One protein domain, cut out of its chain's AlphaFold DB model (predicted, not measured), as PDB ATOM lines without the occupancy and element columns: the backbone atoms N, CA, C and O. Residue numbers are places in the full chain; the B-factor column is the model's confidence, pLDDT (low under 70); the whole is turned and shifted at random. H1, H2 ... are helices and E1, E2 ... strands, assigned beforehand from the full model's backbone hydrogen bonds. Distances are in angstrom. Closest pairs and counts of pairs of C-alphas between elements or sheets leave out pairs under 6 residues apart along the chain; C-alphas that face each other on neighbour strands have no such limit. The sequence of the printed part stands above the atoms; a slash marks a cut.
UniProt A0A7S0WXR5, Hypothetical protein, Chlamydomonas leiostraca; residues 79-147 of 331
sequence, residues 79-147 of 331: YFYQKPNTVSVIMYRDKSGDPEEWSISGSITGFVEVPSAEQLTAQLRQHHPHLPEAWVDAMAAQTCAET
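AT A GLANCE: This is residues 79 to 147 of the 331 residues of the protein "Hypothetical protein" of Chlamydomonas leiostraca (UniProt A0A7S0WXR5). A long, narrow sheet of three strands, E1 E2 E3, has a helical hairpin, H1 and H2, that only grazes it, away from the turn at residues 95 to 102. The printed part has 69 residues: three named strands, then two named helices, a mixed class. The antiparallel sheet, order E1 E2 E3, is a meander, each strand the neighbour of the one before. The whole is compact but elongated, radius of gyration of the C-alphas 12.4 A, spanning 36 by 23 by 20 A.

HOW THE PARTS SIT: E2, residues 88 to 94, forms hairpins with E1, residues 79 to 82 (N 81 to O 89, 2.9 A), and E3, residues 103 to 109 (N 90 to O 107, 2.9 A), within hydrogen-bond range. H1, residues 117 to 127, and H2, residues 133 to 145, touch, closest C-alphas Ala 117 and Ala 140, 4.9 A, opposite ways at a steep tilt of 44 degrees. Every O i to N i+4 pair is within range in H1, 7 of 9 in H2.

IN THESE COORDINATES: E1 is 9.6 A long, from C-alpha 79 at (-51.432, 33.003, 13.459); E2 19.0 A, E3 19.6 A, H1 15.2 A, H2 18.8 A, to C-alpha 145 at (-39.768, 35.446, 32.171).

THE WHOLE: The farthest C-alphas, Asn 85 and Asp 98, are 37.5 A apart. The printed part has no cut and no long link. Residues 84 to 85, 94 to 102 and 147 have pLDDT under 70.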
ATOM      1  N   TYR A  79     -50.637  31.870  13.003       70.62
ATOM      2  CA  TYR A  79     -51.432  33.003  13.459       70.62
ATOM      3  C   TYR A  79     -50.564  34.250  13.386       70.62
ATOM      4  O   TYR A  79     -49.539  34.351  14.062       70.62
ATOM      5  N   PHE A  80     -50.972  35.194  12.547       75.00
ATOM      6  CA  PHE A  80     -50.251  36.439  12.346       75.00
ATOM      7  C   PHE A  80     -51.129  37.620  12.747       75.00
ATOM      8  O   PHE A  80     -51.988  38.071  11.990       75.00
ATOM      9  N   TYR A  81     -50.901  38.123  13.955       78.31
ATOM     10  CA  TYR A  81     -51.615  39.265  14.506       78.31
ATOM     11  C   TYR A  81     -50.705  40.484  14.473       78.31
ATOM     12  O   TYR A  81     -49.924  40.744  15.391       78.31
ATOM     13  N   GLN A  82     -50.788  41.236  13.379       73.38
ATOM     14  CA  GLN A  82     -50.003  42.447  13.182       73.38
ATOM     15  C   GLN A  82     -50.918  43.658  13.056       73.38
ATOM     16  O   GLN A  82     -51.804  43.710  12.204       73.38
ATOM     17  N   LYS A  83     -50.646  44.681  13.867       70.19
ATOM     18  CA  LYS A  83     -51.215  46.014  13.686       70.19
ATOM     19  C   LYS A  83     -50.071  47.039  13.618       70.19
ATOM     20  O   LYS A  83     -49.103  46.938  14.374       70.19
ATOM     21  N   PRO A  84     -50.108  47.998  12.672       65.69
ATOM     22  CA  PRO A  84     -49.028  48.968  12.514       65.69
ATOM     23  C   PRO A  84     -48.767  49.762  13.801       65.69
ATOM     24  O   PRO A  84     -49.696  50.330  14.372       65.69
ATOM     25  N   ASN A  85     -47.493  49.886  14.191       66.25
ATOM     26  CA  ASN A  85     -47.038  50.590  15.403       66.25
ATOM     27  C   ASN A  85     -47.536  50.000  16.738       66.25
ATOM     28  O   ASN A  85     -47.580  50.722  17.730       66.25
ATOM     29  N   THR A  86     -47.915  48.725  16.778       78.94
ATOM     30  CA  THR A  86     -48.280  48.045  18.027       78.94
ATOM     31  C   THR A  86     -47.512  46.739  18.175       78.94
ATOM     32  O   THR A  86     -46.718  46.358  17.310       78.94
ATOM     33  N   VAL A  87     -47.808  46.026  19.260       81.44
ATOM     34  CA  VAL A  87     -47.399  44.639  19.462       81.44
ATOM     35  C   VAL A  87     -47.773  43.803  18.245       81.44
ATOM     36  O   VAL A  87     -48.906  43.892  17.768       81.44
ATOM     37  N   SER A  88     -46.838  43.007  17.740       82.19
ATOM     38  CA  SER A  88     -47.101  41.987  16.726       82.19
ATOM     39  C   SER A  88     -46.885  40.618  17.345       82.19
ATOM     40  O   SER A  88     -45.860  40.401  17.987       82.19
ATOM     41  N   VAL A  89     -47.846  39.718  17.151       82.31
ATOM     42  CA  VAL A  89     -47.801  38.341  17.645       82.31
ATOM     43  C   VAL A  89     -47.776  37.415  16.441       82.31
ATOM     44  O   VAL A  89     -48.696  37.425  15.622       82.31
ATOM     45  N   ILE A  90     -46.712  36.632  16.324       80.56
ATOM     46  CA  ILE A  90     -46.582  35.573  15.325       80.56
ATOM     47  C   ILE A  90     -46.557  34.266  16.087       80.56
ATOM     48  O   ILE A  90     -45.697  34.096  16.942       80.56
ATOM     49  N   MET A  91     -47.463  33.350  15.780       80.75
ATOM     50  CA  MET A  91     -47.472  32.017  16.370       80.75
ATOM     51  C   MET A  91     -47.531  30.974  15.273       80.75
ATOM     52  O   MET A  91     -48.234  31.155  14.284       80.75
ATOM     53  N   TYR A  92     -46.824  29.879  15.467       76.69
ATOM     54  CA  TYR A  92     -46.869  28.699  14.632       76.69
ATOM     55  C   TYR A  92     -47.034  27.490  15.537       76.69
ATOM     56  O   TYR A  92     -46.495  27.422  16.644       76.69
ATOM     57  N   ARG A  93     -47.828  26.537  15.070       71.44
ATOM     58  CA  ARG A  93     -47.906  25.239  15.727       71.44
ATOM     59  C   ARG A  93     -46.595  24.519  15.440       71.44
ATOM     60  O   ARG A  93     -46.175  24.485  14.290       71.44
ATOM     61  N   ASP A  94     -45.955  23.999  16.471       68.19
ATOM     62  CA  ASP A  94     -44.769  23.167  16.331       68.19
ATOM     63  C   ASP A  94     -45.204  21.699  16.399       68.19
ATOM     64  O   ASP A  94     -46.153  21.328  17.099       68.19
ATOM     65  N   LYS A  95     -44.594  20.863  15.563       63.19
ATOM     66  CA  LYS A  95     -44.750  19.416  15.635       63.19
ATOM     67  C   LYS A  95     -43.568  18.922  16.451       63.19
ATOM     68  O   LYS A  95     -42.588  18.432  15.886       63.19
ATOM     69  N   SER A  96     -43.674  19.012  17.779       57.69
ATOM     70  CA  SER A  96     -42.864  18.116  18.597       57.69
ATOM     71  C   SER A  96     -43.187  16.690  18.122       57.69
ATOM     72  O   SER A  96     -44.287  16.412  17.644       57.69
ATOM     73  N   GLY A  97     -42.202  15.794  18.090       54.75
ATOM     74  CA  GLY A  97     -42.324  14.497  17.404       54.75
ATOM     75  C   GLY A  97     -43.472  13.585  17.875       54.75
ATOM     76  O   GLY A  97     -43.664  12.528  17.276       54.75
ATOM     77  N   ASP A  98     -44.224  13.982  18.902       64.81
ATOM     78  CA  ASP A  98     -45.418  13.320  19.407       64.81
ATOM     79  C   ASP A  98     -46.699  13.948  18.800       64.81
ATOM     80  O   ASP A  98     -46.991  15.119  19.032       64.81
ATOM     81  N   PRO A  99     -47.499  13.200  18.018       60.16
ATOM     82  CA  PRO A  99     -48.750  13.696  17.440       60.16
ATOM     83  C   PRO A  99     -49.844  14.044  18.470       60.16
ATOM     84  O   PRO A  99     -50.845  14.652  18.084       60.16
ATOM     85  N   GLU A 100     -49.686  13.672  19.742       66.44
ATOM     86  CA  GLU A 100     -50.590  14.052  20.834       66.44
ATOM     87  C   GLU A 100     -50.100  15.280  21.619       66.44
ATOM     88  O   GLU A 100     -50.900  15.946  22.282       66.44
ATOM     89  N   GLU A 101     -48.819  15.635  21.503       68.06
ATOM     90  CA  GLU A 101     -48.231  16.803  22.155       68.06
ATOM     91  C   GLU A 101     -48.121  17.951  21.151       68.06
ATOM     92  O   GLU A 101     -47.264  17.986  20.276       68.06
ATOM     93  N   TRP A 102     -49.026  18.917  21.256       64.12
ATOM     94  CA  TRP A 102     -48.999  20.086  20.388       64.12
ATOM     95  C   TRP A 102     -48.471  21.276  21.175       64.12
ATOM     96  O   TRP A 102     -49.059  21.670  22.181       64.12
ATOM     97  N   SER A 103     -47.388  21.876  20.693       71.38
ATOM     98  CA  SER A 103     -46.892  23.160  21.182       71.38
ATOM     99  C   SER A 103     -47.253  24.276  20.202       71.38
ATOM    100  O   SER A 103     -47.391  24.080  18.990       71.38
ATOM    101  N   ILE A 104     -47.439  25.475  20.747       73.19
ATOM    102  CA  ILE A 104     -47.511  26.711  19.976       73.19
ATOM    103  C   ILE A 104     -46.252  27.488  20.323       73.19
ATOM    104  O   ILE A 104     -46.017  27.816  21.485       73.19
ATOM    105  N   SER A 105     -45.443  27.766  19.315       76.50
ATOM    106  CA  SER A 105     -44.259  28.607  19.429       76.50
ATOM    107  C   SER A 105     -44.505  29.916  18.702       76.50
ATOM    108  O   SER A 105     -45.383  30.015  17.846       76.50
ATOM    109  N   GLY A 106     -43.762  30.959  19.047       77.19
ATOM    110  CA  GLY A 106     -44.036  32.258  18.470       77.19
ATOM    111  C   GLY A 106     -43.025  33.329  18.810       77.19
ATOM    112  O   GLY A 106     -42.011  33.090  19.457       77.19
ATOM    113  N   SER A 107     -43.320  34.530  18.335       80.25
ATOM    114  CA  SER A 107     -42.593  35.742  18.674       80.25
ATOM    115  C   SER A 107     -43.577  36.865  18.953       80.25
ATOM    116  O   SER A 107     -44.573  37.038  18.243       80.25
ATOM    117  N   ILE A 108     -43.266  37.642  19.986       83.56
ATOM    118  CA  ILE A 108     -43.951  38.888  20.293       83.56
ATOM    119  C   ILE A 108     -42.951  40.018  20.079       83.56
ATOM    120  O   ILE A 108     -41.861  40.022  20.643       83.56
ATOM    121  N   THR A 109     -43.301  40.969  19.221       80.25
ATOM    122  CA  THR A 109     -42.420  42.078  18.829       80.25
ATOM    123  C   THR A 109     -43.157  43.411  18.912       80.25
ATOM    124  O   THR A 109     -44.375  43.437  19.066       80.25
ATOM    125  N   GLY A 110     -42.436  44.530  18.794       76.25
ATOM    126  CA  GLY A 110     -43.040  45.870  18.730       76.25
ATOM    127  C   GLY A 110     -42.774  46.775  19.933       76.25
ATOM    128  O   GLY A 110     -43.367  47.848  20.008       76.25
ATOM    129  N   PHE A 111     -41.864  46.394  20.832       76.75
ATOM    130  CA  PHE A 111     -41.474  47.201  21.992       76.75
ATOM    131  C   PHE A 111     -40.012  47.638  21.897       76.75
ATOM    132  O   PHE A 111     -39.178  46.924  21.341       76.75
ATOM    133  N   VAL A 112     -39.713  48.822  22.435       70.25
ATOM    134  CA  VAL A 112     -38.334  49.329  22.577       70.25
ATOM    135  C   VAL A 112     -37.701  48.794  23.859       70.25
ATOM    136  O   VAL A 112     -36.537  48.406  23.863       70.25
ATOM    137  N   GLU A 113     -38.495  48.735  24.922       77.06
ATOM    138  CA  GLU A 113     -38.149  48.144  26.209       77.06
ATOM    139  C   GLU A 113     -39.119  47.001  26.478       77.06
ATOM    140  O   GLU A 113     -40.287  47.074  26.089       77.06
ATOM    141  N   VAL A 114     -38.630  45.940  27.115       77.00
ATOM    142  CA  VAL A 114     -39.467  44.799  27.483       77.00
ATOM    143  C   VAL A 114     -40.498  45.286  28.511       77.00
ATOM    144  O   VAL A 114     -40.096  45.719  29.592       77.00
ATOM    145  N   PRO A 115     -41.805  45.254  28.199       84.19
ATOM    146  CA  PRO A 115     -42.839  45.639  29.155       84.19
ATOM    147  C   PRO A 115     -42.887  44.661  30.338       84.19
ATOM    148  O   PRO A 115     -42.485  43.503  30.216       84.19
ATOM    149  N   SER A 116     -43.441  45.095  31.473       90.00
ATOM    150  CA  SER A 116     -43.839  44.146  32.520       90.00
ATOM    151  C   SER A 116     -44.923  43.195  31.997       90.00
ATOM    152  O   SER A 116     -45.644  43.534  31.055       90.00
ATOM    153  N   ALA A 117     -45.091  42.030  32.629       91.69
ATOM    154  CA  ALA A 117     -46.138  41.083  32.233       91.69
ATOM    155  C   ALA A 117     -47.530  41.744  32.240       91.69
ATOM    156  O   ALA A 117     -48.289  41.603  31.289       91.69
ATOM    157  N   GLU A 118     -47.827  42.569  33.249       93.81
ATOM    158  CA  GLU A 118     -49.079  43.333  33.340       93.81
ATOM    159  C   GLU A 118     -49.256  44.313  32.170       93.81
ATOM    160  O   GLU A 118     -50.329  44.387  31.564       93.81
ATOM    161  N   GLN A 119     -48.197  45.053  31.823       92.44
ATOM    162  CA  GLN A 119     -48.210  45.985  30.694       92.44
ATOM    163  C   GLN A 119     -48.393  45.246  29.366       92.44
ATOM    164  O   GLN A 119     -49.155  45.704  28.514       92.44
ATOM    165  N   LEU A 120     -47.715  44.110  29.187       92.06
ATOM    166  CA  LEU A 120     -47.813  43.289  27.987       92.06
ATOM    167  C   LEU A 120     -49.217  42.708  27.827       92.06
ATOM    168  O   LEU A 120     -49.823  42.862  26.768       92.06
ATOM    169  N   THR A 121     -49.767  42.125  28.890       94.62
ATOM    170  CA  THR A 121     -51.143  41.627  28.941       94.62
ATOM    171  C   THR A 121     -52.144  42.720  28.559       94.62
ATOM    172  O   THR A 121     -52.991  42.509  27.689       94.62
ATOM    173  N   ALA A 122     -52.038  43.916  29.154       94.44
ATOM    174  CA  ALA A 122     -52.930  45.033  28.837       94.44
ATOM    175  C   ALA A 122     -52.842  45.442  27.355       94.44
ATOM    176  O   ALA A 122     -53.870  45.645  26.705       94.44
ATOM    177  N   GLN A 123     -51.629  45.509  26.800       91.56
ATOM    178  CA  GLN A 123     -51.416  45.841  25.390       91.56
ATOM    179  C   GLN A 123     -51.947  44.761  24.442       91.56
ATOM    180  O   GLN A 123     -52.559  45.095  23.426       91.56
ATOM    181  N   LEU A 124     -51.755  43.479  24.766       92.25
ATOM    182  CA  LEU A 124     -52.293  42.361  23.991       92.25
ATOM    183  C   LEU A 124     -53.824  42.402  23.962       92.25
ATOM    184  O   LEU A 124     -54.395  42.367  22.876       92.25
ATOM    185  N   ARG A 125     -54.491  42.592  25.109       94.19
ATOM    186  CA  ARG A 125     -55.960  42.742  25.164       94.19
ATOM    187  C   ARG A 125     -56.447  43.958  24.372       94.19
ATOM    188  O   ARG A 125     -57.440  43.877  23.653       94.19
ATOM    189  N   GLN A 126     -55.745  45.088  24.475       93.06
ATOM    190  CA  GLN A 126     -56.124  46.322  23.784       93.06
ATOM    191  C   GLN A 126     -55.973  46.213  22.260       93.06
ATOM    192  O   GLN A 126     -56.797  46.742  21.508       93.06
ATOM    193  N   HIS A 127     -54.886  45.607  21.786       88.38
ATOM    194  CA  HIS A 127     -54.542  45.600  20.364       88.38
ATOM    195  C   HIS A 127     -55.018  44.352  19.626       88.38
ATOM    196  O   HIS A 127     -55.322  44.455  18.435       88.38
ATOM    197  N   HIS A 128     -55.158  43.233  20.335       88.62
ATOM    198  CA  HIS A 128     -55.533  41.926  19.801       88.62
ATOM    199  C   HIS A 128     -56.640  41.269  20.648       88.62
ATOM    200  O   HIS A 128     -56.443  40.180  21.185       88.62
ATOM    201  N   PRO A 129     -57.836  41.886  20.750       91.44
ATOM    202  CA  PRO A 129     -58.928  41.407  21.615       91.44
ATOM    203  C   PRO A 129     -59.535  40.053  21.200       91.44
ATOM    204  O   PRO A 129     -60.427  39.547  21.866       91.44
ATOM    205  N   HIS A 130     -59.099  39.494  20.071       87.00
ATOM    206  CA  HIS A 130     -59.528  38.197  19.545       87.00
ATOM    207  C   HIS A 130     -58.588  37.053  19.956       87.00
ATOM    208  O   HIS A 130     -58.876  35.898  19.651       87.00
ATOM    209  N   LEU A 131     -57.456  37.355  20.602       85.31
ATOM    210  CA  LEU A 131     -56.609  36.321  21.183       85.31
ATOM    211  C   LEU A 131     -57.379  35.598  22.298       85.31
ATOM    212  O   LEU A 131     -58.029  36.267  23.103       85.31
ATOM    213  N   PRO A 132     -57.296  34.258  22.386       87.81
ATOM    214  CA  PRO A 132     -57.857  33.528  23.513       87.81
ATOM    215  C   PRO A 132     -57.298  34.057  24.835       87.81
ATOM    216  O   PRO A 132     -56.084  34.179  24.996       87.81
ATOM    217  N   GLU A 133     -58.179  34.335  25.796       87.25
ATOM    218  CA  GLU A 133     -57.806  34.960  27.072       87.25
ATOM    219  C   GLU A 133     -56.727  34.156  27.817       87.25
ATOM    220  O   GLU A 133     -55.752  34.715  28.313       87.25
ATOM    221  N   ALA A 134     -56.841  32.824  27.787       85.50
ATOM    222  CA  ALA A 134     -55.864  31.918  28.385       85.50
ATOM    223  C   ALA A 134     -54.464  32.015  27.747       85.50
ATOM    224  O   ALA A 134     -53.469  31.701  28.398       85.50
ATOM    225  N   TRP A 135     -54.365  32.439  26.483       89.00
ATOM    226  CA  TRP A 135     -53.078  32.614  25.810       89.00
ATOM    227  C   TRP A 135     -52.424  33.932  26.194       89.00
ATOM    228  O   TRP A 135     -51.203  33.985  26.280       89.00
ATOM    229  N   VAL A 136     -53.204  34.993  26.419       91.31
ATOM    230  CA  VAL A 136     -52.673  36.338  26.685       91.31
ATOM    231  C   VAL A 136     -51.779  36.345  27.923       91.31
ATOM    232  O   VAL A 136     -50.637  36.801  27.847       91.31
ATOM    233  N   ASP A 137     -52.269  35.799  29.035       90.19
ATOM    234  CA  ASP A 137     -51.513  35.779  30.289       90.19
ATOM    235  C   ASP A 137     -50.286  34.854  30.193       90.19
ATOM    236  O   ASP A 137     -49.206  35.212  30.666       90.19
ATOM    237  N   ALA A 138     -50.410  33.706  29.515       89.06
ATOM    238  CA  ALA A 138     -49.296  32.784  29.288       89.06
ATOM    239  C   ALA A 138     -48.198  33.406  28.409       89.06
ATOM    240  O   ALA A 138     -47.017  33.336  28.750       89.06
ATOM    241  N   MET A 139     -48.586  34.065  27.314       89.31
ATOM    242  CA  MET A 139     -47.688  34.792  26.417       89.31
ATOM    243  C   MET A 139     -46.940  35.902  27.148       89.31
ATOM    244  O   MET A 139     -45.725  36.033  26.989       89.31
ATOM    245  N   ALA A 140     -47.650  36.694  27.955       90.56
ATOM    246  CA  ALA A 140     -47.047  37.772  28.722       90.56
ATOM    247  C   ALA A 140     -46.066  37.240  29.773       90.56
ATOM    248  O   ALA A 140     -44.938  37.723  29.861       90.56
ATOM    249  N   ALA A 141     -46.463  36.204  30.517       89.44
ATOM    250  CA  ALA A 141     -45.610  35.568  31.512       89.44
ATOM    251  C   ALA A 141     -44.340  34.975  30.885       89.44
ATOM    252  O   ALA A 141     -43.251  35.252  31.375       89.44
ATOM    253  N   GLN A 142     -44.458  34.216  29.789       88.25
ATOM    254  CA  GLN A 142     -43.309  33.626  29.089       88.25
ATOM    255  C   GLN A 142     -42.379  34.701  28.530       88.25
ATOM    256  O   GLN A 142     -41.187  34.695  28.828       88.25
ATOM    257  N   THR A 143     -42.932  35.674  27.802       86.25
ATOM    258  CA  THR A 143     -42.141  36.753  27.191       86.25
ATOM    259  C   THR A 143     -41.351  37.521  28.244       86.25
ATOM    260  O   THR A 143     -40.181  37.799  28.024       86.25
ATOM    261  N   CYS A 144     -41.952  37.836  29.395       85.69
ATOM    262  CA  CYS A 144     -41.286  38.575  30.471       85.69
ATOM    263  C   CYS A 144     -40.401  37.698  31.376       85.69
ATOM    264  O   CYS A 144     -39.530  38.227  32.062       85.69
ATOM    265  N   ALA A 145     -40.612  36.377  31.418       84.31
ATOM    266  CA  ALA A 145     -39.768  35.446  32.171       84.31
ATOM    267  C   ALA A 145     -38.477  35.096  31.418       84.31
ATOM    268  O   ALA A 145     -37.438  34.881  32.039       84.31
ATOM    269  N   GLU A 146     -38.529  35.059  30.085       73.12
ATOM    270  CA  GLU A 146     -37.383  34.734  29.228       73.12
ATOM    271  C   GLU A 146     -36.413  35.911  29.022       73.12
ATOM    272  O   GLU A 146     -35.355  35.756  28.406       73.12
ATOM    273  N   THR A 147     -36.716  37.104  29.539       56.47
ATOM    274  CA  THR A 147     -35.947  38.302  29.192       56.47
ATOM    275  C   THR A 147     -34.628  38.430  29.946       56.47
ATOM    276  O   THR A 147     -34.550  38.980  31.044       56.47
TER     277      THR A 147